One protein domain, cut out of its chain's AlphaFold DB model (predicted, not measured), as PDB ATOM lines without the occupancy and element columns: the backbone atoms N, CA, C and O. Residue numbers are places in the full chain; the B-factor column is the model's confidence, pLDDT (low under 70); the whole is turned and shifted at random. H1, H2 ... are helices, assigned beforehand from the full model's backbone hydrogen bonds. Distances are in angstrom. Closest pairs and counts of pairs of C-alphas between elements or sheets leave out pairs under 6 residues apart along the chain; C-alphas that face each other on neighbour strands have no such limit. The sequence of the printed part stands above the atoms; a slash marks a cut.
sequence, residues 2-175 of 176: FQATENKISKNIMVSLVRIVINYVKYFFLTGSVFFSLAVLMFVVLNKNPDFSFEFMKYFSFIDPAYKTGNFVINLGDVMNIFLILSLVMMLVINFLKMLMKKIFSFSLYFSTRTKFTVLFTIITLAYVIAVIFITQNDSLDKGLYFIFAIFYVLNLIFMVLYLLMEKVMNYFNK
ATOM      1  N   PHE A   2     -53.429 -30.760  27.101       54.00
ATOM      2  CA  PHE A   2     -52.292 -30.848  26.160       54.00
ATOM      3  C   PHE A   2     -52.585 -30.380  24.719       54.00
ATOM      4  O   PHE A   2     -51.834 -29.566  24.193       54.00
ATOM      5  N   GLN A   3     -53.718 -30.773  24.122       52.06
ATOM      6  CA  GLN A   3     -54.099 -30.328  22.766       52.06
ATOM      7  C   GLN A   3     -54.291 -28.806  22.635       52.06
ATOM      8  O   GLN A   3     -54.024 -28.231  21.581       52.06
ATOM      9  N   ALA A   4     -54.737 -28.125  23.696       56.25
ATOM     10  CA  ALA A   4     -54.892 -26.667  23.686       56.25
ATOM     11  C   ALA A   4     -53.530 -25.954  23.749       56.25
ATOM     12  O   ALA A   4     -53.356 -24.890  23.154       56.25
ATOM     13  N   THR A   5     -52.553 -26.554  24.435       59.16
ATOM     14  CA  THR A   5     -51.177 -26.052  24.526       59.16
ATOM     15  C   THR A   5     -50.413 -26.274  23.216       59.16
ATOM     16  O   THR A   5     -49.764 -25.344  22.742       59.16
ATOM     17  N   GLU A   6     -50.553 -27.442  22.577       60.78
ATOM     18  CA  GLU A   6     -49.961 -27.727  21.257       60.78
ATOM     19  C   GLU A   6     -50.499 -26.796  20.164       60.78
ATOM     20  O   GLU A   6     -49.714 -26.195  19.429       60.78
ATOM     21  N   ASN A   7     -51.820 -26.578  20.113       63.75
ATOM     22  CA  ASN A   7     -52.426 -25.643  19.156       63.75
ATOM     23  C   ASN A   7     -51.973 -24.192  19.367       63.75
ATOM     24  O   ASN A   7     -51.869 -23.422  18.412       63.75
ATOM     25  N   LYS A   8     -51.678 -23.793  20.610       66.88
ATOM     26  CA  LYS A   8     -51.168 -22.449  20.914       66.88
ATOM     27  C   LYS A   8     -49.701 -22.290  20.501       66.88
ATOM     28  O   LYS A   8     -49.328 -21.242  19.976       66.88
ATOM     29  N   ILE A   9     -48.881 -23.322  20.707       69.19
ATOM     30  CA  ILE A   9     -47.465 -23.331  20.312       69.19
ATOM     31  C   ILE A   9     -47.333 -23.334  18.785       69.19
ATOM     32  O   ILE A   9     -46.607 -22.497  18.247       69.19
ATOM     33  N   SER A  10     -48.071 -24.197  18.076       68.31
ATOM     34  CA  SER A  10     -48.005 -24.258  16.607       68.31
ATOM     35  C   SER A  10     -48.444 -22.938  15.965       68.31
ATOM     36  O   SER A  10     -47.768 -22.429  15.069       68.31
ATOM     37  N   LYS A  11     -49.497 -22.304  16.500       72.81
ATOM     38  CA  LYS A  11     -49.965 -20.988  16.053       72.81
ATOM     39  C   LYS A  11     -48.912 -19.894  16.265       72.81
ATOM     40  O   LYS A  11     -48.682 -19.092  15.364       72.81
ATOM     41  N   ASN A  12     -48.222 -19.878  17.408       75.75
ATOM     42  CA  ASN A  12     -47.161 -18.901  17.686       75.75
ATOM     43  C   ASN A  12     -45.932 -19.074  16.775       75.75
ATOM     44  O   ASN A  12     -45.340 -18.082  16.336       75.75
ATOM     45  N   ILE A  13     -45.563 -20.321  16.465       77.56
ATOM     46  CA  ILE A  13     -44.476 -20.629  15.526       77.56
ATOM     47  C   ILE A  13     -44.867 -20.181  14.116       77.56
ATOM     48  O   ILE A  13     -44.101 -19.475  13.460       77.56
ATOM     49  N   MET A  14     -46.082 -20.511  13.675       77.12
ATOM     50  CA  MET A  14     -46.593 -20.134  12.357       77.12
ATOM     51  C   MET A  14     -46.634 -18.610  12.176       77.12
ATOM     52  O   MET A  14     -46.130 -18.097  11.178       77.12
ATOM     53  N   VAL A  15     -47.144 -17.864  13.162       79.44
ATOM     54  CA  VAL A  15     -47.145 -16.388  13.139       79.44
ATOM     55  C   VAL A  15     -45.720 -15.825  13.068       79.44
ATOM     56  O   VAL A  15     -45.472 -14.870  12.330       79.44
ATOM     57  N   SER A  16     -44.763 -16.424  13.781       79.56
ATOM     58  CA  SER A  16     -43.360 -15.990  13.743       79.56
ATOM     59  C   SER A  16     -42.710 -16.233  12.378       79.56
ATOM     60  O   SER A  16     -42.041 -15.343  11.856       79.56
ATOM     61  N   LEU A  17     -42.955 -17.391  11.759       81.81
ATOM     62  CA  LEU A  17     -42.460 -17.705  10.416       81.81
ATOM     63  C   LEU A  17     -43.032 -16.747   9.369       81.81
ATOM     64  O   LEU A  17     -42.283 -16.191   8.568       81.81
ATOM     65  N   VAL A  18     -44.338 -16.472   9.422       83.75
ATOM     66  CA  VAL A  18     -44.985 -15.519   8.508       83.75
ATOM     67  C   VAL A  18     -44.387 -14.115   8.665       83.75
ATOM     68  O   VAL A  18     -44.102 -13.456   7.665       83.75
ATOM     69  N   ARG A  19     -44.095 -13.670   9.895       81.06
ATOM     70  CA  ARG A  19     -43.387 -12.397  10.130       81.06
ATOM     71  C   ARG A  19     -41.984 -12.390   9.526       81.06
ATOM     72  O   ARG A  19     -41.575 -11.371   8.970       81.06
ATOM     73  N   ILE A  20     -41.242 -13.492   9.610       82.69
ATOM     74  CA  ILE A  20     -39.914 -13.593   8.987       82.69
ATOM     75  C   ILE A  20     -40.033 -13.471   7.465       82.69
ATOM     76  O   ILE A  20     -39.326 -12.660   6.876       82.69
ATOM     77  N   VAL A  21     -40.972 -14.189   6.845       84.81
ATOM     78  CA  VAL A  21     -41.193 -14.152   5.389       84.81
ATOM     79  C   VAL A  21     -41.603 -12.755   4.919       84.81
ATOM     80  O   VAL A  21     -41.000 -12.218   3.993       84.81
ATOM     81  N   ILE A  22     -42.569 -12.115   5.581       84.44
ATOM     82  CA  ILE A  22     -43.009 -10.752   5.234       84.44
ATOM     83  C   ILE A  22     -41.851  -9.758   5.388       84.44
ATOM     84  O   ILE A  22     -41.673  -8.889   4.535       84.44
ATOM     85  N   ASN A  23     -41.039  -9.879   6.446       76.94
ATOM     86  CA  ASN A  23     -39.849  -9.041   6.600       76.94
ATOM     87  C   ASN A  23     -38.831  -9.296   5.490       76.94
ATOM     88  O   ASN A  23     -38.301  -8.332   4.949       76.94
ATOM     89  N   TYR A  24     -38.581 -10.550   5.125       78.62
ATOM     90  CA  TYR A  24     -37.663 -10.887   4.043       78.62
ATOM     91  C   TYR A  24     -38.111 -10.269   2.713       78.62
ATOM     92  O   TYR A  24     -37.340  -9.542   2.094       78.62
ATOM     93  N   VAL A  25     -39.378 -10.452   2.329       83.75
ATOM     94  CA  VAL A  25     -39.953  -9.869   1.102       83.75
ATOM     95  C   VAL A  25     -39.905  -8.340   1.138       83.75
ATOM     96  O   VAL A  25     -39.566  -7.694   0.149       83.75
ATOM     97  N   LYS A  26     -40.174  -7.736   2.297       81.56
ATOM     98  CA  LYS A  26     -40.000  -6.297   2.484       81.56
ATOM     99  C   LYS A  26     -38.554  -5.873   2.203       81.56
ATOM    100  O   LYS A  26     -38.332  -4.947   1.434       81.56
ATOM    101  N   TYR A  27     -37.565  -6.536   2.800       75.25
ATOM    102  CA  TYR A  27     -36.157  -6.192   2.590       75.25
ATOM    103  C   TYR A  27     -35.671  -6.494   1.169       75.25
ATOM    104  O   TYR A  27     -34.856  -5.733   0.661       75.25
ATOM    105  N   PHE A  28     -36.231  -7.498   0.494       80.31
ATOM    106  CA  PHE A  28     -36.016  -7.745  -0.933       80.31
ATOM    107  C   PHE A  28     -36.379  -6.520  -1.781       80.31
ATOM    108  O   PHE A  28     -35.588  -6.068  -2.610       80.31
ATOM    109  N   PHE A  29     -37.532  -5.903  -1.511       80.06
ATOM    110  CA  PHE A  29     -37.919  -4.678  -2.205       80.06
ATOM    111  C   PHE A  29     -36.997  -3.489  -1.888       80.06
ATOM    112  O   PHE A  29     -36.664  -2.713  -2.785       80.06
ATOM    113  N   LEU A  30     -36.516  -3.374  -0.643       73.12
ATOM    114  CA  LEU A  30     -35.543  -2.338  -0.274       73.12
ATOM    115  C   LEU A  30     -34.222  -2.506  -1.029       73.12
ATOM    116  O   LEU A  30     -33.679  -1.535  -1.549       73.12
ATOM    117  N   THR A  31     -33.711  -3.735  -1.100       74.31
ATOM    118  CA  THR A  31     -32.489  -4.049  -1.848       74.31
ATOM    119  C   THR A  31     -32.651  -3.705  -3.322       74.31
ATOM    120  O   THR A  31     -31.709  -3.199  -3.916       74.31
ATOM    121  N   GLY A  32     -33.847  -3.878  -3.891       72.75
ATOM    122  CA  GLY A  32     -34.153  -3.495  -5.277       72.75
ATOM    123  C   GLY A  32     -34.015  -2.022  -5.527       72.75
ATOM    124  O   GLY A  32     -33.281  -1.612  -6.420       72.75
ATOM    125  N   SER A  33     -34.655  -1.233  -4.673       72.12
ATOM    126  CA  SER A  33     -34.544   0.221  -4.702       72.12
ATOM    127  C   SER A  33     -33.077   0.682  -4.649       72.12
ATOM    128  O   SER A  33     -32.643   1.465  -5.496       72.12
ATOM    129  N   VAL A  34     -32.281   0.127  -3.730       70.75
ATOM    130  CA  VAL A  34     -30.852   0.460  -3.599       70.75
ATOM    131  C   VAL A  34     -30.037  -0.015  -4.807       70.75
ATOM    132  O   VAL A  34     -29.184   0.721  -5.296       70.75
ATOM    133  N   PHE A  35     -30.306  -1.217  -5.315       73.88
ATOM    134  CA  PHE A  35     -29.596  -1.795  -6.454       73.88
ATOM    135  C   PHE A  35     -29.820  -0.985  -7.731       73.88
ATOM    136  O   PHE A  35     -28.858  -0.674  -8.425       73.88
ATOM    137  N   PHE A  36     -31.058  -0.576  -8.022       72.81
ATOM    138  CA  PHE A  36     -31.340   0.262  -9.189       72.81
ATOM    139  C   PHE A  36     -30.674   1.639  -9.080       72.81
ATOM    140  O   PHE A  36     -30.129   2.126 -10.068       72.81
ATOM    141  N   SER A  37     -30.638   2.244  -7.887       68.19
ATOM    142  CA  SER A  37     -29.867   3.473  -7.651       68.19
ATOM    143  C   SER A  37     -28.366   3.285  -7.871       68.19
ATOM    144  O   SER A  37     -27.728   4.130  -8.497       68.19
ATOM    145  N   LEU A  38     -27.801   2.186  -7.368       70.75
ATOM    146  CA  LEU A  38     -26.386   1.859  -7.544       70.75
ATOM    147  C   LEU A  38     -26.045   1.569  -9.004       70.75
ATOM    148  O   LEU A  38     -25.008   2.024  -9.466       70.75
ATOM    149  N   ALA A  39     -26.912   0.873  -9.740       74.06
ATOM    150  CA  ALA A  39     -26.720   0.611 -11.160       74.06
ATOM    151  C   ALA A  39     -26.624   1.920 -11.955       74.06
ATOM    152  O   ALA A  39     -25.702   2.088 -12.747       74.06
ATOM    153  N   VAL A  40     -27.510   2.886 -11.685       70.06
ATOM    154  CA  VAL A  40     -27.453   4.220 -12.306       70.06
ATOM    155  C   VAL A  40     -26.135   4.925 -11.975       70.06
ATOM    156  O   VAL A  40     -25.459   5.402 -12.881       70.06
ATOM    157  N   LEU A  41     -25.727   4.940 -10.700       68.88
ATOM    158  CA  LEU A  41     -24.439   5.506 -10.270       68.88
ATOM    159  C   LEU A  41     -23.245   4.823 -10.948       68.88
ATOM    160  O   LEU A  41     -22.307   5.488 -11.370       68.88
ATOM    161  N   MET A  42     -23.292   3.504 -11.089       71.81
ATOM    162  CA  MET A  42     -22.254   2.704 -11.727       71.81
ATOM    163  C   MET A  42     -22.150   3.006 -13.224       71.81
ATOM    164  O   MET A  42     -21.042   3.169 -13.724       71.81
ATOM    165  N   PHE A  43     -23.274   3.193 -13.923       70.38
ATOM    166  CA  PHE A  43     -23.277   3.691 -15.302       70.38
ATOM    167  C   PHE A  43     -22.653   5.089 -15.417       70.38
ATOM    168  O   PHE A  43     -21.887   5.335 -16.347       70.38
ATOM    169  N   VAL A  44     -22.932   5.990 -14.466       66.75
ATOM    170  CA  VAL A  44     -22.311   7.329 -14.427       66.75
ATOM    171  C   VAL A  44     -20.792   7.217 -14.283       66.75
ATOM    172  O   VAL A  44     -20.046   7.871 -15.011       66.75
ATOM    173  N   VAL A  45     -20.337   6.388 -13.341       69.06
ATOM    174  CA  VAL A  45     -18.911   6.186 -13.058       69.06
ATOM    175  C   VAL A  45     -18.208   5.554 -14.253       69.06
ATOM    176  O   VAL A  45     -17.177   6.075 -14.658       69.06
ATOM    177  N   LEU A  46     -18.775   4.506 -14.857       71.19
ATOM    178  CA  LEU A  46     -18.190   3.831 -16.022       71.19
ATOM    179  C   LEU A  46     -18.126   4.727 -17.263       71.19
ATOM    180  O   LEU A  46     -17.205   4.594 -18.057       71.19
ATOM    181  N   ASN A  47     -19.069   5.658 -17.435       69.12
ATOM    182  CA  ASN A  47     -18.994   6.629 -18.530       69.12
ATOM    183  C   ASN A  47     -17.805   7.594 -18.345       69.12
ATOM    184  O   ASN A  47     -17.125   7.919 -19.313       69.12
ATOM    185  N   LYS A  48     -17.520   8.019 -17.106       68.44
ATOM    186  CA  LYS A  48     -16.388   8.916 -16.807       68.44
ATOM    187  C   LYS A  48     -15.045   8.205 -16.658       68.44
ATOM    188  O   LYS A  48     -14.010   8.800 -16.937       68.44
ATOM    189  N   ASN A  49     -15.057   6.975 -16.166       72.94
ATOM    190  CA  ASN A  49     -13.886   6.147 -15.934       72.94
ATOM    191  C   ASN A  49     -14.188   4.716 -16.410       72.94
ATOM    192  O   ASN A  49     -14.596   3.875 -15.603       72.94
ATOM    193  N   PRO A  50     -14.033   4.443 -17.717       69.88
ATOM    194  CA  PRO A  50     -14.351   3.139 -18.299       69.88
ATOM    195  C   PRO A  50     -13.451   2.012 -17.777       69.88
ATOM    196  O   PRO A  50     -13.873   0.859 -17.771       69.88
ATOM    197  N   ASP A  51     -12.266   2.344 -17.260       73.88
ATOM    198  CA  ASP A  51     -11.331   1.387 -16.657       73.88
ATOM    199  C   ASP A  51     -11.677   1.050 -15.193       73.88
ATOM    200  O   ASP A  51     -10.939   0.326 -14.518       73.88
ATOM    201  N   PHE A  52     -12.790   1.574 -14.665       70.81
ATOM    202  CA  PHE A  52     -13.232   1.272 -13.309       70.81
ATOM    203  C   PHE A  52     -13.537  -0.225 -13.159       70.81
ATOM    204  O   PHE A  52     -14.473  -0.758 -13.757       70.81
ATOM    205  N   SER A  53     -12.750  -0.909 -12.328       68.38
ATOM    206  CA  SER A  53     -12.861  -2.351 -12.134       68.38
ATOM    207  C   SER A  53     -13.773  -2.711 -10.958       68.38
ATOM    208  O   SER A  53     -13.742  -2.119  -9.877       68.38
ATOM    209  N   PHE A  54     -14.592  -3.746 -11.151       68.44
ATOM    210  CA  PHE A  54     -15.512  -4.263 -10.137       68.44
ATOM    211  C   PHE A  54     -14.825  -5.220  -9.170       68.44
ATOM    212  O   PHE A  54     -15.250  -6.359  -8.997       68.44
ATOM    213  N   GLU A  55     -13.756  -4.773  -8.511       70.56
ATOM    214  CA  GLU A  55     -12.991  -5.632  -7.600       70.56
ATOM    215  C   GLU A  55     -13.834  -6.205  -6.458       70.56
ATOM    216  O   GLU A  55     -13.562  -7.306  -5.985       70.56
ATOM    217  N   PHE A  56     -14.902  -5.509  -6.054       73.06
ATOM    218  CA  PHE A  56     -15.820  -6.020  -5.040       73.06
ATOM    219  C   PHE A  56     -16.541  -7.306  -5.475       73.06
ATOM    220  O   PHE A  56     -16.987  -8.065  -4.617       73.06
ATOM    221  N   MET A  57     -16.639  -7.596  -6.781       72.50
ATOM    222  CA  MET A  57     -17.229  -8.848  -7.270       72.50
ATOM    223  C   MET A  57     -16.456 -10.071  -6.774       72.50
ATOM    224  O   MET A  57     -17.057 -11.120  -6.541       72.50
ATOM    225  N   LYS A  58     -15.158  -9.920  -6.474       79.19
ATOM    226  CA  LYS A  58     -14.327 -10.973  -5.870       79.19
ATOM    227  C   LYS A  58     -14.909 -11.481  -4.537       79.19
ATOM    228  O   LYS A  58     -14.746 -12.661  -4.216       79.19
ATOM    229  N   TYR A  59     -15.639 -10.643  -3.787       79.00
ATOM    230  CA  TYR A  59     -16.306 -11.041  -2.537       79.00
ATOM    231  C   TYR A  59     -17.492 -11.989  -2.755       79.00
ATOM    232  O   TYR A  59     -17.851 -12.729  -1.842       79.00
ATOM    233  N   PHE A  60     -18.061 -12.030  -3.962       78.94
ATOM    234  CA  PHE A  60     -19.133 -12.953  -4.343       78.94
ATOM    235  C   PHE A  60     -18.612 -14.258  -4.954       78.94
ATOM    236  O   PHE A  60     -19.391 -15.045  -5.478       78.94
ATOM    237  N   SER A  61     -17.308 -14.539  -4.854       81.62
ATOM    238  CA  SER A  61     -16.693 -15.747  -5.428       81.62
ATOM    239  C   SER A  61     -17.161 -17.080  -4.837       81.62
ATOM    240  O   SER A  61     -16.804 -18.140  -5.342       81.62
ATOM    241  N   PHE A  62     -17.961 -17.039  -3.773       80.38
ATOM    242  CA  PHE A  62     -18.674 -18.203  -3.254       80.38
ATOM    243  C   PHE A  62     -19.918 -18.568  -4.091       80.38
ATOM    244  O   PHE A  62     -20.420 -19.677  -3.945       80.38
ATOM    245  N   ILE A  63     -20.420 -17.650  -4.928       78.56
ATOM    246  CA  ILE A  63     -21.516 -17.880  -5.887       78.56
ATOM    247  C   ILE A  63     -20.943 -18.454  -7.184       78.56
ATOM    248  O   ILE A  63     -21.400 -19.495  -7.642       78.56
ATOM    249  N   ASP A  64     -19.912 -17.803  -7.729       79.12
ATOM    250  CA  ASP A  64     -19.162 -18.276  -8.893       79.12
ATOM    251  C   ASP A  64     -17.650 -18.046  -8.679       79.12
ATOM    252  O   ASP A  64     -17.211 -16.896  -8.530       79.12
ATOM    253  N   PRO A  65     -16.819 -19.106  -8.679       81.75
ATOM    254  CA  PRO A  65     -15.367 -18.986  -8.580       81.75
ATOM    255  C   PRO A  65     -14.731 -18.071  -9.638       81.75
ATOM    256  O   PRO A  65     -13.691 -17.469  -9.350       81.75
ATOM    257  N   ALA A  66     -15.342 -17.912 -10.820       80.19
ATOM    258  CA  ALA A  66     -14.859 -17.030 -11.890       80.19
ATOM    259  C   ALA A  66     -14.754 -15.557 -11.450       80.19
ATOM    260  O   ALA A  66     -13.935 -14.791 -11.972       80.19
ATOM    261  N   TYR A  67     -15.502 -15.153 -10.417       81.19
ATOM    262  CA  TYR A  67     -15.441 -13.796  -9.872       81.19
ATOM    263  C   TYR A  67     -14.106 -13.475  -9.185       81.19
ATOM    264  O   TYR A  67     -13.752 -12.302  -9.076       81.19
ATOM    265  N   LYS A  68     -13.310 -14.478  -8.773       79.25
ATOM    266  CA  LYS A  68     -11.942 -14.250  -8.254       79.25
ATOM    267  C   LYS A  68     -10.985 -13.753  -9.327       79.25
ATOM    268  O   LYS A  68     -10.099 -12.955  -9.031       79.25
ATOM    269  N   THR A  69     -11.150 -14.248 -10.547       77.00
ATOM    270  CA  THR A  69     -10.206 -14.036 -11.647       77.00
ATOM    271  C   THR A  69     -10.504 -12.786 -12.469       77.00
ATOM    272  O   THR A  69      -9.715 -12.444 -13.339       77.00
ATOM    273  N   GLY A  70     -11.625 -12.098 -12.222       65.69
ATOM    274  CA  GLY A  70     -12.012 -10.879 -12.950       65.69
ATOM    275  C   GLY A  70     -12.540 -11.116 -14.373       65.69
ATOM    276  O   GLY A  70     -13.245 -10.264 -14.897       65.69
ATOM    277  N   ASN A  71     -12.280 -12.286 -14.963       68.25
ATOM    278  CA  ASN A  71     -12.900 -12.748 -16.204       68.25
ATOM    279  C   ASN A  71     -14.227 -13.445 -15.907       68.25
ATOM    280  O   ASN A  71     -14.281 -14.668 -15.787       68.25
ATOM    281  N   PHE A  72     -15.293 -12.665 -15.777       66.75
ATOM    282  CA  PHE A  72     -16.628 -13.203 -15.571       66.75
ATOM    283  C   PHE A  72     -17.650 -12.527 -16.477       66.75
ATOM    284  O   PHE A  72     -17.579 -11.331 -16.752       66.75
ATOM    285  N   VAL A  73     -18.628 -13.312 -16.920       69.06
ATOM    286  CA  VAL A  73     -19.835 -12.811 -17.572       69.06
ATOM    287  C   VAL A  73     -20.941 -12.884 -16.531       69.06
ATOM    288  O   VAL A  73     -21.246 -13.963 -16.036       69.06
ATOM    289  N   ILE A  74     -21.507 -11.736 -16.159       68.25
ATOM    290  CA  ILE A  74     -22.630 -11.704 -15.223       68.25
ATOM    291  C   ILE A  74     -23.899 -12.073 -15.992       68.25
ATOM    292  O   ILE A  74     -24.363 -11.293 -16.825       68.25
ATOM    293  N   ASN A  75     -24.492 -13.223 -15.676       72.62
ATOM    294  CA  ASN A  75     -25.812 -13.577 -16.186       72.62
ATOM    295  C   ASN A  75     -26.913 -13.078 -15.247       72.62
ATOM    296  O   ASN A  75     -26.708 -12.855 -14.054       72.62
ATOM    297  N   LEU A  76     -28.130 -12.947 -15.779       68.31
ATOM    298  CA  LEU A  76     -29.277 -12.435 -15.022       68.31
ATOM    299  C   LEU A  76     -29.600 -13.298 -13.785       68.31
ATOM    300  O   LEU A  76     -29.992 -12.766 -12.749       68.31
ATOM    301  N   GLY A  77     -29.365 -14.614 -13.865       72.56
ATOM    302  CA  GLY A  77     -29.493 -15.531 -12.728       72.56
ATOM    303  C   GLY A  77     -28.499 -15.237 -11.600       72.56
ATOM    304  O   GLY A  77     -28.875 -15.258 -10.428       72.56
ATOM    305  N   ASP A  78     -27.263 -14.872 -11.934       71.06
ATOM    306  CA  ASP A  78     -26.247 -14.542 -10.934       71.06
ATOM    307  C   ASP A  78     -26.551 -13.212 -10.245       71.06
ATOM    308  O   ASP A  78     -26.419 -13.098  -9.025       71.06
ATOM    309  N   VAL A  79     -27.052 -12.230 -11.008       74.00
ATOM    310  CA  VAL A  79     -27.557 -10.965 -10.453       74.00
ATOM    311  C   VAL A  79     -28.654 -11.243  -9.433       74.00
ATOM    312  O   VAL A  79     -28.616 -10.693  -8.334       74.00
ATOM    313  N   MET A  80     -29.606 -12.122  -9.758       74.12
ATOM    314  CA  MET A  80     -30.677 -12.494  -8.834       74.12
ATOM    315  C   MET A  80     -30.146 -13.192  -7.577       74.12
ATOM    316  O   MET A  80     -30.614 -12.893  -6.480       74.12
ATOM    317  N   ASN A  81     -29.148 -14.070  -7.695       75.75
ATOM    318  CA  ASN A  81     -28.542 -14.736  -6.540       75.75
ATOM    319  C   ASN A  81     -27.811 -13.749  -5.621       75.75
ATOM    320  O   ASN A  81     -28.057 -13.736  -4.412       75.75
ATOM    321  N   ILE A  82     -26.974 -12.873  -6.191       79.25
ATOM    322  CA  ILE A  82     -26.306 -11.788  -5.456       79.25
ATOM    323  C   ILE A  82     -27.351 -10.933  -4.739       79.25
ATOM    324  O   ILE A  82     -27.209 -10.618  -3.557       79.25
ATOM    325  N   PHE A  83     -28.437 -10.610  -5.434       74.81
ATOM    326  CA  PHE A  83     -29.522  -9.806  -4.904       74.81
ATOM    327  C   PHE A  83     -30.220 -10.465  -3.708       74.81
ATOM    328  O   PHE A  83     -30.359  -9.837  -2.658       74.81
ATOM    329  N   LEU A  84     -30.596 -11.742  -3.822       77.12
ATOM    330  CA  LEU A  84     -31.231 -12.508  -2.744       77.12
ATOM    331  C   LEU A  84     -30.348 -12.580  -1.492       77.12
ATOM    332  O   LEU A  84     -30.848 -12.428  -0.370       77.12
ATOM    333  N   ILE A  85     -29.039 -12.778  -1.678       79.75
ATOM    334  CA  ILE A  85     -28.063 -12.829  -0.584       79.75
ATOM    335  C   ILE A  85     -27.911 -11.455   0.068       79.75
ATOM    336  O   ILE A  85     -27.981 -11.347   1.293       79.75
ATOM    337  N   LEU A  86     -27.762 -10.390  -0.723       77.38
ATOM    338  CA  LEU A  86     -27.663  -9.024  -0.204       77.38
ATOM    339  C   LEU A  86     -28.917  -8.620   0.580       77.38
ATOM    340  O   LEU A  86     -28.798  -8.001   1.637       77.38
ATOM    341  N   SER A  87     -30.113  -9.008   0.124       71.50
ATOM    342  CA  SER A  87     -31.362  -8.788   0.863       71.50
ATOM    343  C   SER A  87     -31.383  -9.499   2.208       71.50
ATOM    344  O   SER A  87     -31.799  -8.913   3.212       71.50
ATOM    345  N   LEU A  88     -30.897 -10.740   2.253       78.06
ATOM    346  CA  LEU A  88     -30.787 -11.498   3.493       78.06
ATOM    347  C   LEU A  88     -29.803 -10.833   4.467       78.06
ATOM    348  O   LEU A  88     -30.143 -10.609   5.629       78.06
ATOM    349  N   VAL A  89     -28.610 -10.464   3.989       74.50
ATOM    350  CA  VAL A  89     -27.586  -9.779   4.793       74.50
ATOM    351  C   VAL A  89     -28.122  -8.451   5.326       74.50
ATOM    352  O   VAL A  89     -28.017  -8.185   6.522       74.50
ATOM    353  N   MET A  90     -28.776  -7.648   4.483       70.81
ATOM    354  CA  MET A  90     -29.387  -6.382   4.896       70.81
ATOM    355  C   MET A  90     -30.458  -6.573   5.968       70.81
ATOM    356  O   MET A  90     -30.491  -5.819   6.943       70.81
ATOM    357  N   MET A  91     -31.306  -7.597   5.839       76.62
ATOM    358  CA  MET A  91     -32.284  -7.935   6.871       76.62
ATOM    359  C   MET A  91     -31.599  -8.253   8.208       76.62
ATOM    360  O   MET A  91     -32.012  -7.725   9.244       76.62
ATOM    361  N   LEU A  92     -30.554  -9.089   8.198       74.56
ATOM    362  CA  LEU A  92     -29.819  -9.477   9.406       74.56
ATOM    363  C   LEU A  92     -29.135  -8.273  10.064       74.56
ATOM    364  O   LEU A  92     -29.338  -8.032  11.255       74.56
ATOM    365  N   VAL A  93     -28.395  -7.479   9.285       72.25
ATOM    366  CA  VAL A  93     -27.674  -6.292   9.768       72.25
ATOM    367  C   VAL A  93     -28.642  -5.268  10.353       72.25
ATOM    368  O   VAL A  93     -28.441  -4.804  11.474       72.25
ATOM    369  N   ILE A  94     -29.734  -4.942   9.654       71.06
ATOM    370  CA  ILE A  94     -30.703  -3.950  10.142       71.06
ATOM    371  C   ILE A  94     -31.408  -4.440  11.411       71.06
ATOM    372  O   ILE A  94     -31.635  -3.649  12.329       71.06
ATOM    373  N   ASN A  95     -31.754  -5.726  11.499       69.00
ATOM    374  CA  ASN A  95     -32.364  -6.283  12.706       69.00
ATOM    375  C   ASN A  95     -31.391  -6.274  13.895       69.00
ATOM    376  O   ASN A  95     -31.787  -5.902  15.002       69.00
ATOM    377  N   PHE A  96     -30.117  -6.598  13.663       73.12
ATOM    378  CA  PHE A  96     -29.070  -6.522  14.679       73.12
ATOM    379  C   PHE A  96     -28.833  -5.080  15.157       73.12
ATOM    380  O   PHE A  96     -28.840  -4.817  16.359       73.12
ATOM    381  N   LEU A  97     -28.728  -4.120  14.232       71.25
ATOM    382  CA  LEU A  97     -28.599  -2.697  14.557       71.25
ATOM    383  C   LEU A  97     -29.798  -2.182  15.358       71.25
ATOM    384  O   LEU A  97     -29.613  -1.483  16.351       71.25
ATOM    385  N   LYS A  98     -31.029  -2.566  14.994       67.00
ATOM    386  CA  LYS A  98     -32.232  -2.228  15.775       67.00
ATOM    387  C   LYS A  98     -32.148  -2.758  17.206       67.00
ATOM    388  O   LYS A  98     -32.515  -2.044  18.140       67.00
ATOM    389  N   MET A  99     -31.673  -3.991  17.383       72.12
ATOM    390  CA  MET A  99     -31.492  -4.596  18.701       72.12
ATOM    391  C   MET A  99     -30.437  -3.844  19.525       72.12
ATOM    392  O   MET A  99     -30.699  -3.511  20.682       72.12
ATOM    393  N   LEU A 100     -29.288  -3.512  18.927       69.75
ATOM    394  CA  LEU A 100     -28.233  -2.728  19.573       69.75
ATOM    395  C   LEU A 100     -28.702  -1.321  19.947       69.75
ATOM    396  O   LEU A 100     -28.531  -0.909  21.090       69.75
ATOM    397  N   MET A 101     -29.349  -0.603  19.026       66.94
ATOM    398  CA  MET A 101     -29.877   0.738  19.290       66.94
ATOM    399  C   MET A 101     -30.887   0.732  20.439       66.94
ATOM    400  O   MET A 101     -30.835   1.607  21.300       66.94
ATOM    401  N   LYS A 102     -31.770  -0.276  20.497       66.50
ATOM    402  CA  LYS A 102     -32.734  -0.429  21.595       66.50
ATOM    403  C   LYS A 102     -32.039  -0.660  22.941       66.50
ATOM    404  O   LYS A 102     -32.529  -0.179  23.958       66.50
ATOM    405  N   LYS A 103     -30.915  -1.381  22.943       70.62
ATOM    406  CA  LYS A 103     -30.136  -1.696  24.147       70.62
ATOM    407  C   LYS A 103     -29.285  -0.518  24.630       70.62
ATOM    408  O   LYS A 103     -29.177  -0.319  25.831       70.62
ATOM    409  N   ILE A 104     -28.688   0.237  23.707       70.56
ATOM    410  CA  ILE A 104     -27.743   1.317  24.020       70.56
ATOM    411  C   ILE A 104     -28.477   2.608  24.355       70.56
ATOM    412  O   ILE A 104     -28.153   3.260  25.339       70.56
ATOM    413  N   PHE A 105     -29.453   3.000  23.538       59.06
ATOM    414  CA  PHE A 105     -29.946   4.363  23.636       59.06
ATOM    415  C   PHE A 105     -31.069   4.540  24.646       59.06
ATOM    416  O   PHE A 105     -31.250   5.668  25.085       59.06
ATOM    417  N   SER A 106     -31.850   3.514  25.023       54.22
ATOM    418  CA  SER A 106     -33.147   3.640  25.746       54.22
ATOM    419  C   SER A 106     -34.155   4.645  25.133       54.22
ATOM    420  O   SER A 106     -35.340   4.633  25.445       54.22
ATOM    421  N   PHE A 107     -33.703   5.448  24.176       46.03
ATOM    422  CA  PHE A 107     -34.394   6.343  23.293       46.03
ATOM    423  C   PHE A 107     -34.825   5.533  22.083       46.03
ATOM    424  O   PHE A 107     -34.051   5.210  21.177       46.03
ATOM    425  N   SER A 108     -36.113   5.239  22.029       45.47
ATOM    426  CA  SER A 108     -36.766   5.136  20.741       45.47
ATOM    427  C   SER A 108     -36.637   6.504  20.075       45.47
ATOM    428  O   SER A 108     -37.362   7.435  20.425       45.47
ATOM    429  N   LEU A 109     -35.721   6.639  19.112       43.28
ATOM    430  CA  LEU A 109     -35.849   7.661  18.078       43.28
ATOM    431  C   LEU A 109     -37.198   7.410  17.389       43.28
ATOM    432  O   LEU A 109     -37.293   6.642  16.423       43.28
ATOM    433  N   TYR A 110     -38.245   8.033  17.939       45.47
ATOM    434  CA  TYR A 110     -39.617   8.079  17.440       45.47
ATOM    435  C   TYR A 110     -39.673   8.967  16.193       45.47
ATOM    436  O   TYR A 110     -40.564   9.788  16.014       45.47
ATOM    437  N   PHE A 111     -38.732   8.789  15.268       46.97
ATOM    438  CA  PHE A 111     -39.043   9.126  13.896       46.97
ATOM    439  C   PHE A 111     -40.133   8.161  13.468       46.97
ATOM    440  O   PHE A 111     -39.921   6.941  13.446       46.97
ATOM    441  N   SER A 112     -41.308   8.718  13.181       54.44
ATOM    442  CA  SER A 112     -42.405   7.946  12.626       54.44
ATOM    443  C   SER A 112     -41.883   7.161  11.420       54.44
ATOM    444  O   SER A 112     -41.009   7.629  10.685       54.44
ATOM    445  N   THR A 113     -42.401   5.953  11.218       54.91
ATOM    446  CA  THR A 113     -42.077   5.107  10.064       54.91
ATOM    447  C   THR A 113     -42.130   5.918   8.760       54.91
ATOM    448  O   THR A 113     -41.221   5.844   7.941       54.91
ATOM    449  N   ARG A 114     -43.114   6.820   8.652       49.34
ATOM    450  CA  ARG A 114     -43.268   7.795   7.567       49.34
ATOM    451  C   ARG A 114     -42.060   8.729   7.414       49.34
ATOM    452  O   ARG A 114     -41.553   8.855   6.310       49.34
ATOM    453  N   THR A 115     -41.556   9.326   8.495       55.03
ATOM    454  CA  THR A 115     -40.409  10.255   8.467       55.03
ATOM    455  C   THR A 115     -39.114   9.568   8.034       55.03
ATOM    456  O   THR A 115     -38.376  10.122   7.226       55.03
ATOM    457  N   LYS A 116     -38.855   8.341   8.510       61.56
ATOM    458  CA  LYS A 116     -37.676   7.566   8.082       61.56
ATOM    459  C   LYS A 116     -37.716   7.289   6.578       61.56
ATOM    460  O   LYS A 116     -36.696   7.423   5.913       61.56
ATOM    461  N   PHE A 117     -38.898   6.975   6.042       57.25
ATOM    462  CA  PHE A 117     -39.075   6.751   4.607       57.25
ATOM    463  C   PHE A 117     -38.980   8.015   3.776       57.25
ATOM    464  O   PHE A 117     -38.344   7.977   2.731       57.25
ATOM    465  N   THR A 118     -39.544   9.131   4.239       52.88
ATOM    466  CA  THR A 118     -39.397  10.414   3.547       52.88
ATOM    467  C   THR A 118     -37.928  10.809   3.460       52.88
ATOM    468  O   THR A 118     -37.469  11.140   2.381       52.88
ATOM    469  N   VAL A 119     -37.161  10.692   4.548       58.69
ATOM    470  CA  VAL A 119     -35.726  11.025   4.539       58.69
ATOM    471  C   VAL A 119     -34.949  10.121   3.579       58.69
ATOM    472  O   VAL A 119     -34.181  10.618   2.762       58.69
ATOM    473  N   LEU A 120     -35.173   8.806   3.630       61.34
ATOM    474  CA  LEU A 120     -34.449   7.846   2.793       61.34
ATOM    475  C   LEU A 120     -34.803   8.007   1.303       61.34
ATOM    476  O   LEU A 120     -33.916   8.001   0.454       61.34
ATOM    477  N   PHE A 121     -36.080   8.251   0.998       59.25
ATOM    478  CA  PHE A 121     -36.555   8.566  -0.349       59.25
ATOM    479  C   PHE A 121     -35.971   9.880  -0.869       59.25
ATOM    480  O   PHE A 121     -35.495   9.935  -2.001       59.25
ATOM    481  N   THR A 122     -35.951  10.923  -0.038       61.62
ATOM    482  CA  THR A 122     -35.359  12.215  -0.388       61.62
ATOM    483  C   THR A 122     -33.870  12.068  -0.681       61.62
ATOM    484  O   THR A 122     -33.421  12.593  -1.690       61.62
ATOM    485  N   ILE A 123     -33.120  11.307   0.123       64.38
ATOM    486  CA  ILE A 123     -31.686  11.061  -0.107       64.38
ATOM    487  C   ILE A 123     -31.455  10.329  -1.434       64.38
ATOM    488  O   ILE A 123     -30.616  10.759  -2.223       64.38
ATOM    489  N   ILE A 124     -32.212   9.261  -1.711       62.88
ATOM    490  CA  ILE A 124     -32.083   8.495  -2.962       62.88
ATOM    491  C   ILE A 124     -32.448   9.355  -4.175       62.88
ATOM    492  O   ILE A 124     -31.739   9.345  -5.181       62.88
ATOM    493  N   THR A 125     -33.528  10.128  -4.073       64.69
ATOM    494  CA  THR A 125     -33.985  11.010  -5.151       64.69
ATOM    495  C   THR A 125     -32.982  12.136  -5.393       64.69
ATOM    496  O   THR A 125     -32.669  12.425  -6.542       64.69
ATOM    497  N   LEU A 126     -32.407  12.727  -4.339       65.75
ATOM    498  CA  LEU A 126     -31.333  13.718  -4.461       65.75
ATOM    499  C   LEU A 126     -30.088  13.126  -5.119       65.75
ATOM    500  O   LEU A 126     -29.557  13.735  -6.039       65.75
ATOM    501  N   ALA A 127     -29.642  11.944  -4.687       62.88
ATOM    502  CA  ALA A 127     -28.486  11.277  -5.282       62.88
ATOM    503  C   ALA A 127     -28.711  10.987  -6.775       62.88
ATOM    504  O   ALA A 127     -27.822  11.221  -7.590       62.88
ATOM    505  N   TYR A 128     -29.921  10.550  -7.137       64.75
ATOM    506  CA  TYR A 128     -30.318  10.326  -8.524       64.75
ATOM    507  C   TYR A 128     -30.329  11.629  -9.341       64.75
ATOM    508  O   TYR A 128     -29.746  11.684 -10.419       64.75
ATOM    509  N   VAL A 129     -30.933  12.703  -8.820       68.25
ATOM    510  CA  VAL A 129     -30.983  14.012  -9.495       68.25
ATOM    511  C   VAL A 129     -29.583  14.597  -9.677       68.25
ATOM    512  O   VAL A 129     -29.259  15.063 -10.765       68.25
ATOM    513  N   ILE A 130     -28.726  14.525  -8.654       68.44
ATOM    514  CA  ILE A 130     -27.328  14.968  -8.739       68.44
ATOM    515  C   ILE A 130     -26.580  14.165  -9.808       68.44
ATOM    516  O   ILE A 130     -25.889  14.761 -10.629       68.44
ATOM    517  N   ALA A 131     -26.748  12.840  -9.840       64.94
ATOM    518  CA  ALA A 131     -26.117  11.986 -10.843       64.94
ATOM    519  C   ALA A 131     -26.546  12.367 -12.270       64.94
ATOM    520  O   ALA A 131     -25.692  12.490 -13.145       64.94
ATOM    521  N   VAL A 132     -27.838  12.632 -12.492       65.56
ATOM    522  CA  VAL A 132     -28.368  13.065 -13.796       65.56
ATOM    523  C   VAL A 132     -27.864  14.459 -14.187       65.56
ATOM    524  O   VAL A 132     -27.476  14.646 -15.336       65.56
ATOM    525  N   ILE A 133     -27.820  15.424 -13.258       68.88
ATOM    526  CA  ILE A 133     -27.294  16.780 -13.517       68.88
ATOM    527  C   ILE A 133     -25.805  16.729 -13.873       68.88
ATOM    528  O   ILE A 133     -25.360  17.374 -14.821       68.88
ATOM    529  N   PHE A 134     -25.023  15.947 -13.131       65.38
ATOM    530  CA  PHE A 134     -23.590  15.801 -13.382       65.38
ATOM    531  C   PHE A 134     -23.311  15.173 -14.753       65.38
ATOM    532  O   PHE A 134     -22.299  15.461 -15.387       65.38
ATOM    533  N   ILE A 135     -24.228  14.330 -15.215       63.66
ATOM    534  CA  ILE A 135     -24.229  13.700 -16.529       63.66
ATOM    535  C   ILE A 135     -24.571  14.689 -17.645       63.66
ATOM    536  O   ILE A 135     -23.832  14.774 -18.622       63.66
ATOM    537  N   THR A 136     -25.660  15.451 -17.507       64.94
ATOM    538  CA  THR A 136     -26.112  16.392 -18.543       64.94
ATOM    539  C   THR A 136     -25.141  17.544 -18.738       64.94
ATOM    540  O   THR A 136     -25.035  18.053 -19.842       64.94
ATOM    541  N   GLN A 137     -24.405  17.939 -17.699       65.31
ATOM    542  CA  GLN A 137     -23.403  19.003 -17.801       65.31
ATOM    543  C   GLN A 137     -22.105  18.590 -18.510       65.31
ATOM    544  O   GLN A 137     -21.292  19.461 -18.798       65.31
ATOM    545  N   ASN A 138     -21.871  17.297 -18.766       62.16
ATOM    546  CA  ASN A 138     -20.632  16.823 -19.396       62.16
ATOM    547  C   ASN A 138     -20.809  16.365 -20.856       62.16
ATOM    548  O   ASN A 138     -19.864  15.808 -21.403       62.16
ATOM    549  N   ASP A 139     -21.986  16.571 -21.470       57.19
ATOM    550  CA  ASP A 139     -22.307  16.224 -22.873       57.19
ATOM    551  C   ASP A 139     -21.876  14.805 -23.313       57.19
ATOM    552  O   ASP A 139     -21.692  14.517 -24.494       57.19
ATOM    553  N   SER A 140     -21.722  13.882 -22.358       56.97
ATOM    554  CA  SER A 140     -21.042  12.601 -22.573       56.97
ATOM    555  C   SER A 140     -21.991  11.414 -22.743       56.97
ATOM    556  O   SER A 140     -21.543  10.262 -22.750       56.97
ATOM    557  N   LEU A 141     -23.306  11.651 -22.836       60.03
ATOM    558  CA  LEU A 141     -24.304  10.586 -22.758       60.03
ATOM    559  C   LEU A 141     -25.282  10.555 -23.928       60.03
ATOM    560  O   LEU A 141     -25.963  11.524 -24.254       60.03
ATOM    561  N   ASP A 142     -25.354   9.371 -24.530       65.88
ATOM    562  CA  ASP A 142     -26.243   9.048 -25.632       65.88
ATOM    563  C   ASP A 142     -27.718   9.124 -25.198       65.88
ATOM    564  O   ASP A 142     -28.078   8.778 -24.067       65.88
ATOM    565  N   LYS A 143     -28.607   9.536 -26.108       66.00
ATOM    566  CA  LYS A 143     -30.045   9.725 -25.831       66.00
ATOM    567  C   LYS A 143     -30.709   8.448 -25.299       66.00
ATOM    568  O   LYS A 143     -31.623   8.527 -24.477       66.00
ATOM    569  N   GLY A 144     -30.216   7.277 -25.707       64.62
ATOM    570  CA  GLY A 144     -30.673   5.973 -25.214       64.62
ATOM    571  C   GLY A 144     -30.413   5.736 -23.719       64.62
ATOM    572  O   GLY A 144     -31.206   5.068 -23.057       64.62
ATOM    573  N   LEU A 145     -29.364   6.332 -23.145       67.94
ATOM    574  CA  LEU A 145     -29.026   6.150 -21.730       67.94
ATOM    575  C   LEU A 145     -29.950   6.952 -20.804       67.94
ATOM    576  O   LEU A 145     -30.273   6.483 -19.714       67.94
ATOM    577  N   TYR A 146     -30.497   8.084 -21.262       69.56
ATOM    578  CA  TYR A 146     -31.551   8.804 -20.531       69.56
ATOM    579  C   TYR A 146     -32.839   7.989 -20.399       69.56
ATOM    580  O   TYR A 146     -33.479   8.007 -19.347       69.56
ATOM    581  N   PHE A 147     -33.207   7.248 -21.447       70.94
ATOM    582  CA  PHE A 147     -34.360   6.350 -21.411       70.94
ATOM    583  C   PHE A 147     -34.145   5.203 -20.417       70.94
ATOM    584  O   PHE A 147     -35.032   4.899 -19.617       70.94
ATOM    585  N   ILE A 148     -32.938   4.628 -20.398       73.19
ATOM    586  CA  ILE A 148     -32.547   3.615 -19.414       73.19
ATOM    587  C   ILE A 148     -32.648   4.196 -17.998       73.19
ATOM    588  O   ILE A 148     -33.319   3.611 -17.152       73.19
ATOM    589  N   PHE A 149     -32.093   5.379 -17.732       73.56
ATOM    590  CA  PHE A 149     -32.205   6.005 -16.411       73.56
ATOM    591  C   PHE A 149     -33.658   6.230 -15.980       73.56
ATOM    592  O   PHE A 149     -34.014   5.882 -14.853       73.56
ATOM    593  N   ALA A 150     -34.524   6.706 -16.879       74.31
ATOM    594  CA  ALA A 150     -35.947   6.862 -16.592       74.31
ATOM    595  C   ALA A 150     -36.614   5.530 -16.192       74.31
ATOM    596  O   ALA A 150     -37.370   5.496 -15.220       74.31
ATOM    597  N   ILE A 151     -36.294   4.423 -16.875       79.69
ATOM    598  CA  ILE A 151     -36.784   3.084 -16.505       79.69
ATOM    599  C   ILE A 151     -36.290   2.690 -15.110       79.69
ATOM    600  O   ILE A 151     -37.093   2.282 -14.270       79.69
ATOM    601  N   PHE A 152     -34.991   2.837 -14.836       78.56
ATOM    602  CA  PHE A 152     -34.409   2.502 -13.532       78.56
ATOM    603  C   PHE A 152     -35.024   3.336 -12.398       78.56
ATOM    604  O   PHE A 152     -35.278   2.807 -11.316       78.56
ATOM    605  N   TYR A 153     -35.337   4.610 -12.646       75.19
ATOM    606  CA  TYR A 153     -36.046   5.469 -11.698       75.19
ATOM    607  C   TYR A 153     -37.476   4.989 -11.420       75.19
ATOM    608  O   TYR A 153     -37.878   4.885 -10.261       75.19
ATOM    609  N   VAL A 154     -38.238   4.638 -12.461       79.94
ATOM    610  CA  VAL A 154     -39.599   4.098 -12.302       79.94
ATOM    611  C   VAL A 154     -39.578   2.763 -11.555       79.94
ATOM    612  O   VAL A 154     -40.370   2.568 -10.633       79.94
ATOM    613  N   LEU A 155     -38.646   1.864 -11.882       79.50
ATOM    614  CA  LEU A 155     -38.469   0.603 -11.156       79.50
ATOM    615  C   LEU A 155     -38.144   0.850  -9.679       79.50
ATOM    616  O   LEU A 155     -38.718   0.203  -8.806       79.50
ATOM    617  N   ASN A 156     -37.298   1.833  -9.383       78.31
ATOM    618  CA  ASN A 156     -36.986   2.222  -8.014       78.31
ATOM    619  C   ASN A 156     -38.237   2.694  -7.245       78.31
ATOM    620  O   ASN A 156     -38.487   2.235  -6.127       78.31
ATOM    621  N   LEU A 157     -39.081   3.525  -7.872       77.94
ATOM    622  CA  LEU A 157     -40.369   3.939  -7.306       77.94
ATOM    623  C   LEU A 157     -41.288   2.744  -7.030       77.94
ATOM    624  O   LEU A 157     -41.860   2.656  -5.944       77.94
ATOM    625  N   ILE A 158     -41.407   1.811  -7.977       82.00
ATOM    626  CA  ILE A 158     -42.232   0.604  -7.818       82.00
ATOM    627  C   ILE A 158     -41.743  -0.221  -6.626       82.00
ATOM    628  O   ILE A 158     -42.536  -0.572  -5.753       82.00
ATOM    629  N   PHE A 159     -40.441  -0.495  -6.544       79.06
ATOM    630  CA  PHE A 159     -39.857  -1.273  -5.452       79.06
ATOM    631  C   PHE A 159     -40.037  -0.581  -4.097       79.06
ATOM    632  O   PHE A 159     -40.372  -1.232  -3.109       79.06
ATOM    633  N   MET A 160     -39.926   0.745  -4.048       75.12
ATOM    634  CA  MET A 160     -40.216   1.509  -2.837       75.12
ATOM    635  C   MET A 160     -41.695   1.409  -2.426       75.12
ATOM    636  O   MET A 160     -42.006   1.197  -1.254       75.12
ATOM    637  N   VAL A 161     -42.630   1.517  -3.374       80.00
ATOM    638  CA  VAL A 161     -44.066   1.348  -3.097       80.00
ATOM    639  C   VAL A 161     -44.355  -0.060  -2.571       80.00
ATOM    640  O   VAL A 161     -45.056  -0.206  -1.568       80.00
ATOM    641  N   LEU A 162     -43.774  -1.093  -3.185       82.31
ATOM    642  CA  LEU A 162     -43.919  -2.482  -2.746       82.31
ATOM    643  C   LEU A 162     -43.346  -2.701  -1.339       82.31
ATOM    644  O   LEU A 162     -43.997  -3.327  -0.500       82.31
ATOM    645  N   TYR A 163     -42.187  -2.110  -1.034       82.44
ATOM    646  CA  TYR A 163     -41.630  -2.090   0.317       82.44
ATOM    647  C   TYR A 163     -42.641  -1.514   1.330       82.44
ATOM    648  O   TYR A 163     -42.884  -2.103   2.387       82.44
ATOM    649  N   LEU A 164     -43.255  -0.367   1.013       76.62
ATOM    650  CA  LEU A 164     -44.194   0.321   1.908       76.62
ATOM    651  C   LEU A 164     -45.485  -0.474   2.116       76.62
ATOM    652  O   LEU A 164     -46.008  -0.526   3.233       76.62
ATOM    653  N   LEU A 165     -45.985  -1.115   1.059       81.56
ATOM    654  CA  LEU A 165     -47.123  -2.024   1.151       81.56
ATOM    655  C   LEU A 165     -46.807  -3.182   2.103       81.56
ATOM    656  O   LEU A 165     -47.607  -3.464   2.996       81.56
ATOM    657  N   MET A 166     -45.617  -3.776   2.003       83.06
ATOM    658  CA  MET A 166     -45.197  -4.852   2.904       83.06
ATOM    659  C   MET A 166     -45.009  -4.393   4.353       83.06
ATOM    660  O   MET A 166     -45.359  -5.124   5.281       83.06
ATOM    661  N   GLU A 167     -44.530  -3.170   4.583       78.38
ATOM    662  CA  GLU A 167     -44.483  -2.582   5.928       78.38
ATOM    663  C   GLU A 167     -45.897  -2.403   6.513       78.38
ATOM    664  O   GLU A 167     -46.129  -2.676   7.694       78.38
ATOM    665  N   LYS A 168     -46.876  -1.995   5.695       78.50
ATOM    666  CA  LYS A 168     -48.281  -1.892   6.120       78.50
ATOM    667  C   LYS A 168     -48.868  -3.265   6.464       78.50
ATOM    668  O   LYS A 168     -49.537  -3.384   7.493       78.50
ATOM    669  N   VAL A 169     -48.579  -4.290   5.660       81.38
ATOM    670  CA  VAL A 169     -48.974  -5.684   5.927       81.38
ATOM    671  C   VAL A 169     -48.367  -6.178   7.244       81.38
ATOM    672  O   VAL A 169     -49.086  -6.703   8.092       81.38
ATOM    673  N   MET A 170     -47.074  -5.931   7.475       81.00
ATOM    674  CA  MET A 170     -46.393  -6.262   8.734       81.00
ATOM    675  C   MET A 170     -47.044  -5.574   9.943       81.00
ATOM    676  O   MET A 170     -47.285  -6.207  10.968       81.00
ATOM    677  N   ASN A 171     -47.372  -4.285   9.834       76.94
ATOM    678  CA  ASN A 171     -48.019  -3.542  10.918       76.94
ATOM    679  C   ASN A 171     -49.424  -4.063  11.243       76.94
ATOM    680  O   ASN A 171     -49.818  -4.042  12.406       76.94
ATOM    681  N   TYR A 172     -50.169  -4.539  10.243       77.06
ATOM    682  CA  TYR A 172     -51.446  -5.217  10.466       77.06
ATOM    683  C   TYR A 172     -51.242  -6.547  11.211       77.06
ATOM    684  O   TYR A 172     -51.894  -6.789  12.222       77.06
ATOM    685  N   PHE A 173     -50.254  -7.347  10.798       74.31
ATOM    686  CA  PHE A 173     -49.911  -8.630  11.431       74.31
ATOM    687  C   PHE A 173     -49.335  -8.515  12.854       74.31
ATOM    688  O   PHE A 173     -49.307  -9.492  13.601       74.31
ATOM    689  N   ASN A 174     -48.833  -7.340  13.235       70.19
ATOM    690  CA  ASN A 174     -48.353  -7.063  14.590       70.19
ATOM    691  C   ASN A 174     -49.466  -6.611  15.548       70.19
ATOM    692  O   ASN A 174     -49.227  -6.561  16.752       70.19
ATOM    693  N   LYS A 175     -50.650  -6.256  15.027       66.44
ATOM    694  CA  LYS A 175     -51.831  -5.876  15.823       66.44
ATOM    695  C   LYS A 175     -52.753  -7.059  16.144       66.44
ATOM    696  O   LYS A 175     -53.596  -6.916  17.023       66.44
TER     697      LYS A 175
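What this domain is: This is residues 2 to 175 of the 176 residues of an uncharacterized protein of Candidatus Nomurabacteria bacterium GW2011_GWB1_43_7 (UniProt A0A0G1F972). A very long helix, H1, makes the long axis, and H5 and H6 run nearly in line with its later part, forming a loose bundle of three. H4 crosses H1 steeply, while the small helices H2 and H3 make a little head near the early part of H4; residues 2 to 14 of H1 stick out at one end. The printed part has 174 residues with six named helices, in the order H1, H2, H3, H4, H5, H6, and no named strand: the class is all helix. The whole is loose, with a radius of gyration of the C-alphas of 20.3 A, and elongated, spanning 72 by 40 by 32 A.

Where its parts are: H1, residues 2 to 48, begins at C-alpha 2, at (-52.292, -30.848, 26.160), and is 68.7 A long. H2 holds residues 55 to 60 and H3 residues 65 to 68. H4, residues 76 to 105, is 42.2 A long and ends at C-alpha 105, at (-29.946, 4.363, 23.636). H5, residues 113 to 136, is 34.6 A long. H6, residues 143 to 173, is 46.0 A long and ends at C-alpha 173, at (-49.911, -8.630, 11.431).

How they stand to each other: H1 is the hub, touching H4, H5 and H6. H1, H5 and H6 form a bundle, helices side by side. With residues 19 to 40 alone, H1 touches H6 at a shallow tilt of 18 degrees, opposite ways; the closest C-alphas, of Ser 33 and Asn 156, are 4.6 A apart. Residues 37 to 44 of H1 alone touch residues 124 to 135 of H5, at a shallow tilt of 20 degrees, the same way; the closest C-alphas, of Leu 41 and Ala 131, are 6.7 A apart. H5 and H6 are near each other, with 18 pairs of C-alphas within 10 A. Residues 23 to 32 of H1 alone touch residues 83 to 91 of H4, at a steep tilt of 66 degrees, opposite ways; the closest C-alphas, of Phe 28 and Ser 87, are 5.1 A apart. The helix packing is mostly aligned, but only just: 2 of these 3 touching pairs are at a shallow tilt. H2 and H3 touch, with the closest C-alphas, of Lys 58 and Lys 68, 4.7 A apart. H2 is close to but not clearly touching H4, about perpendicular at 86 degrees; the closest C-alphas, of Phe 60 and Ile 82, are 7.4 A apart. H4 and H6 are apart. Every O i to N i+4 pair is within hydrogen-bond range in H1, H4 and H5, against 26 of 27 in H6 and 0 of 2 in H2, where 3 of 3 O i to N i+3 pairs are; H3 is too short for an O i to N i+4 pair.

The domain as a whole: The two C-alphas farthest apart, of Phe 2 and Asp 139, are 74.3 A apart. Residues 2 to 14, in H1, and residues 102 to 107, of which 102 to 105 belong to H4, stand free. The printed part has no cut and no long link; the link from H2 to H3 is tight. The mean pLDDT of the printed part is 70.7, and 72 residues are under 70, among them residues 2 to 10 and 105 to 146.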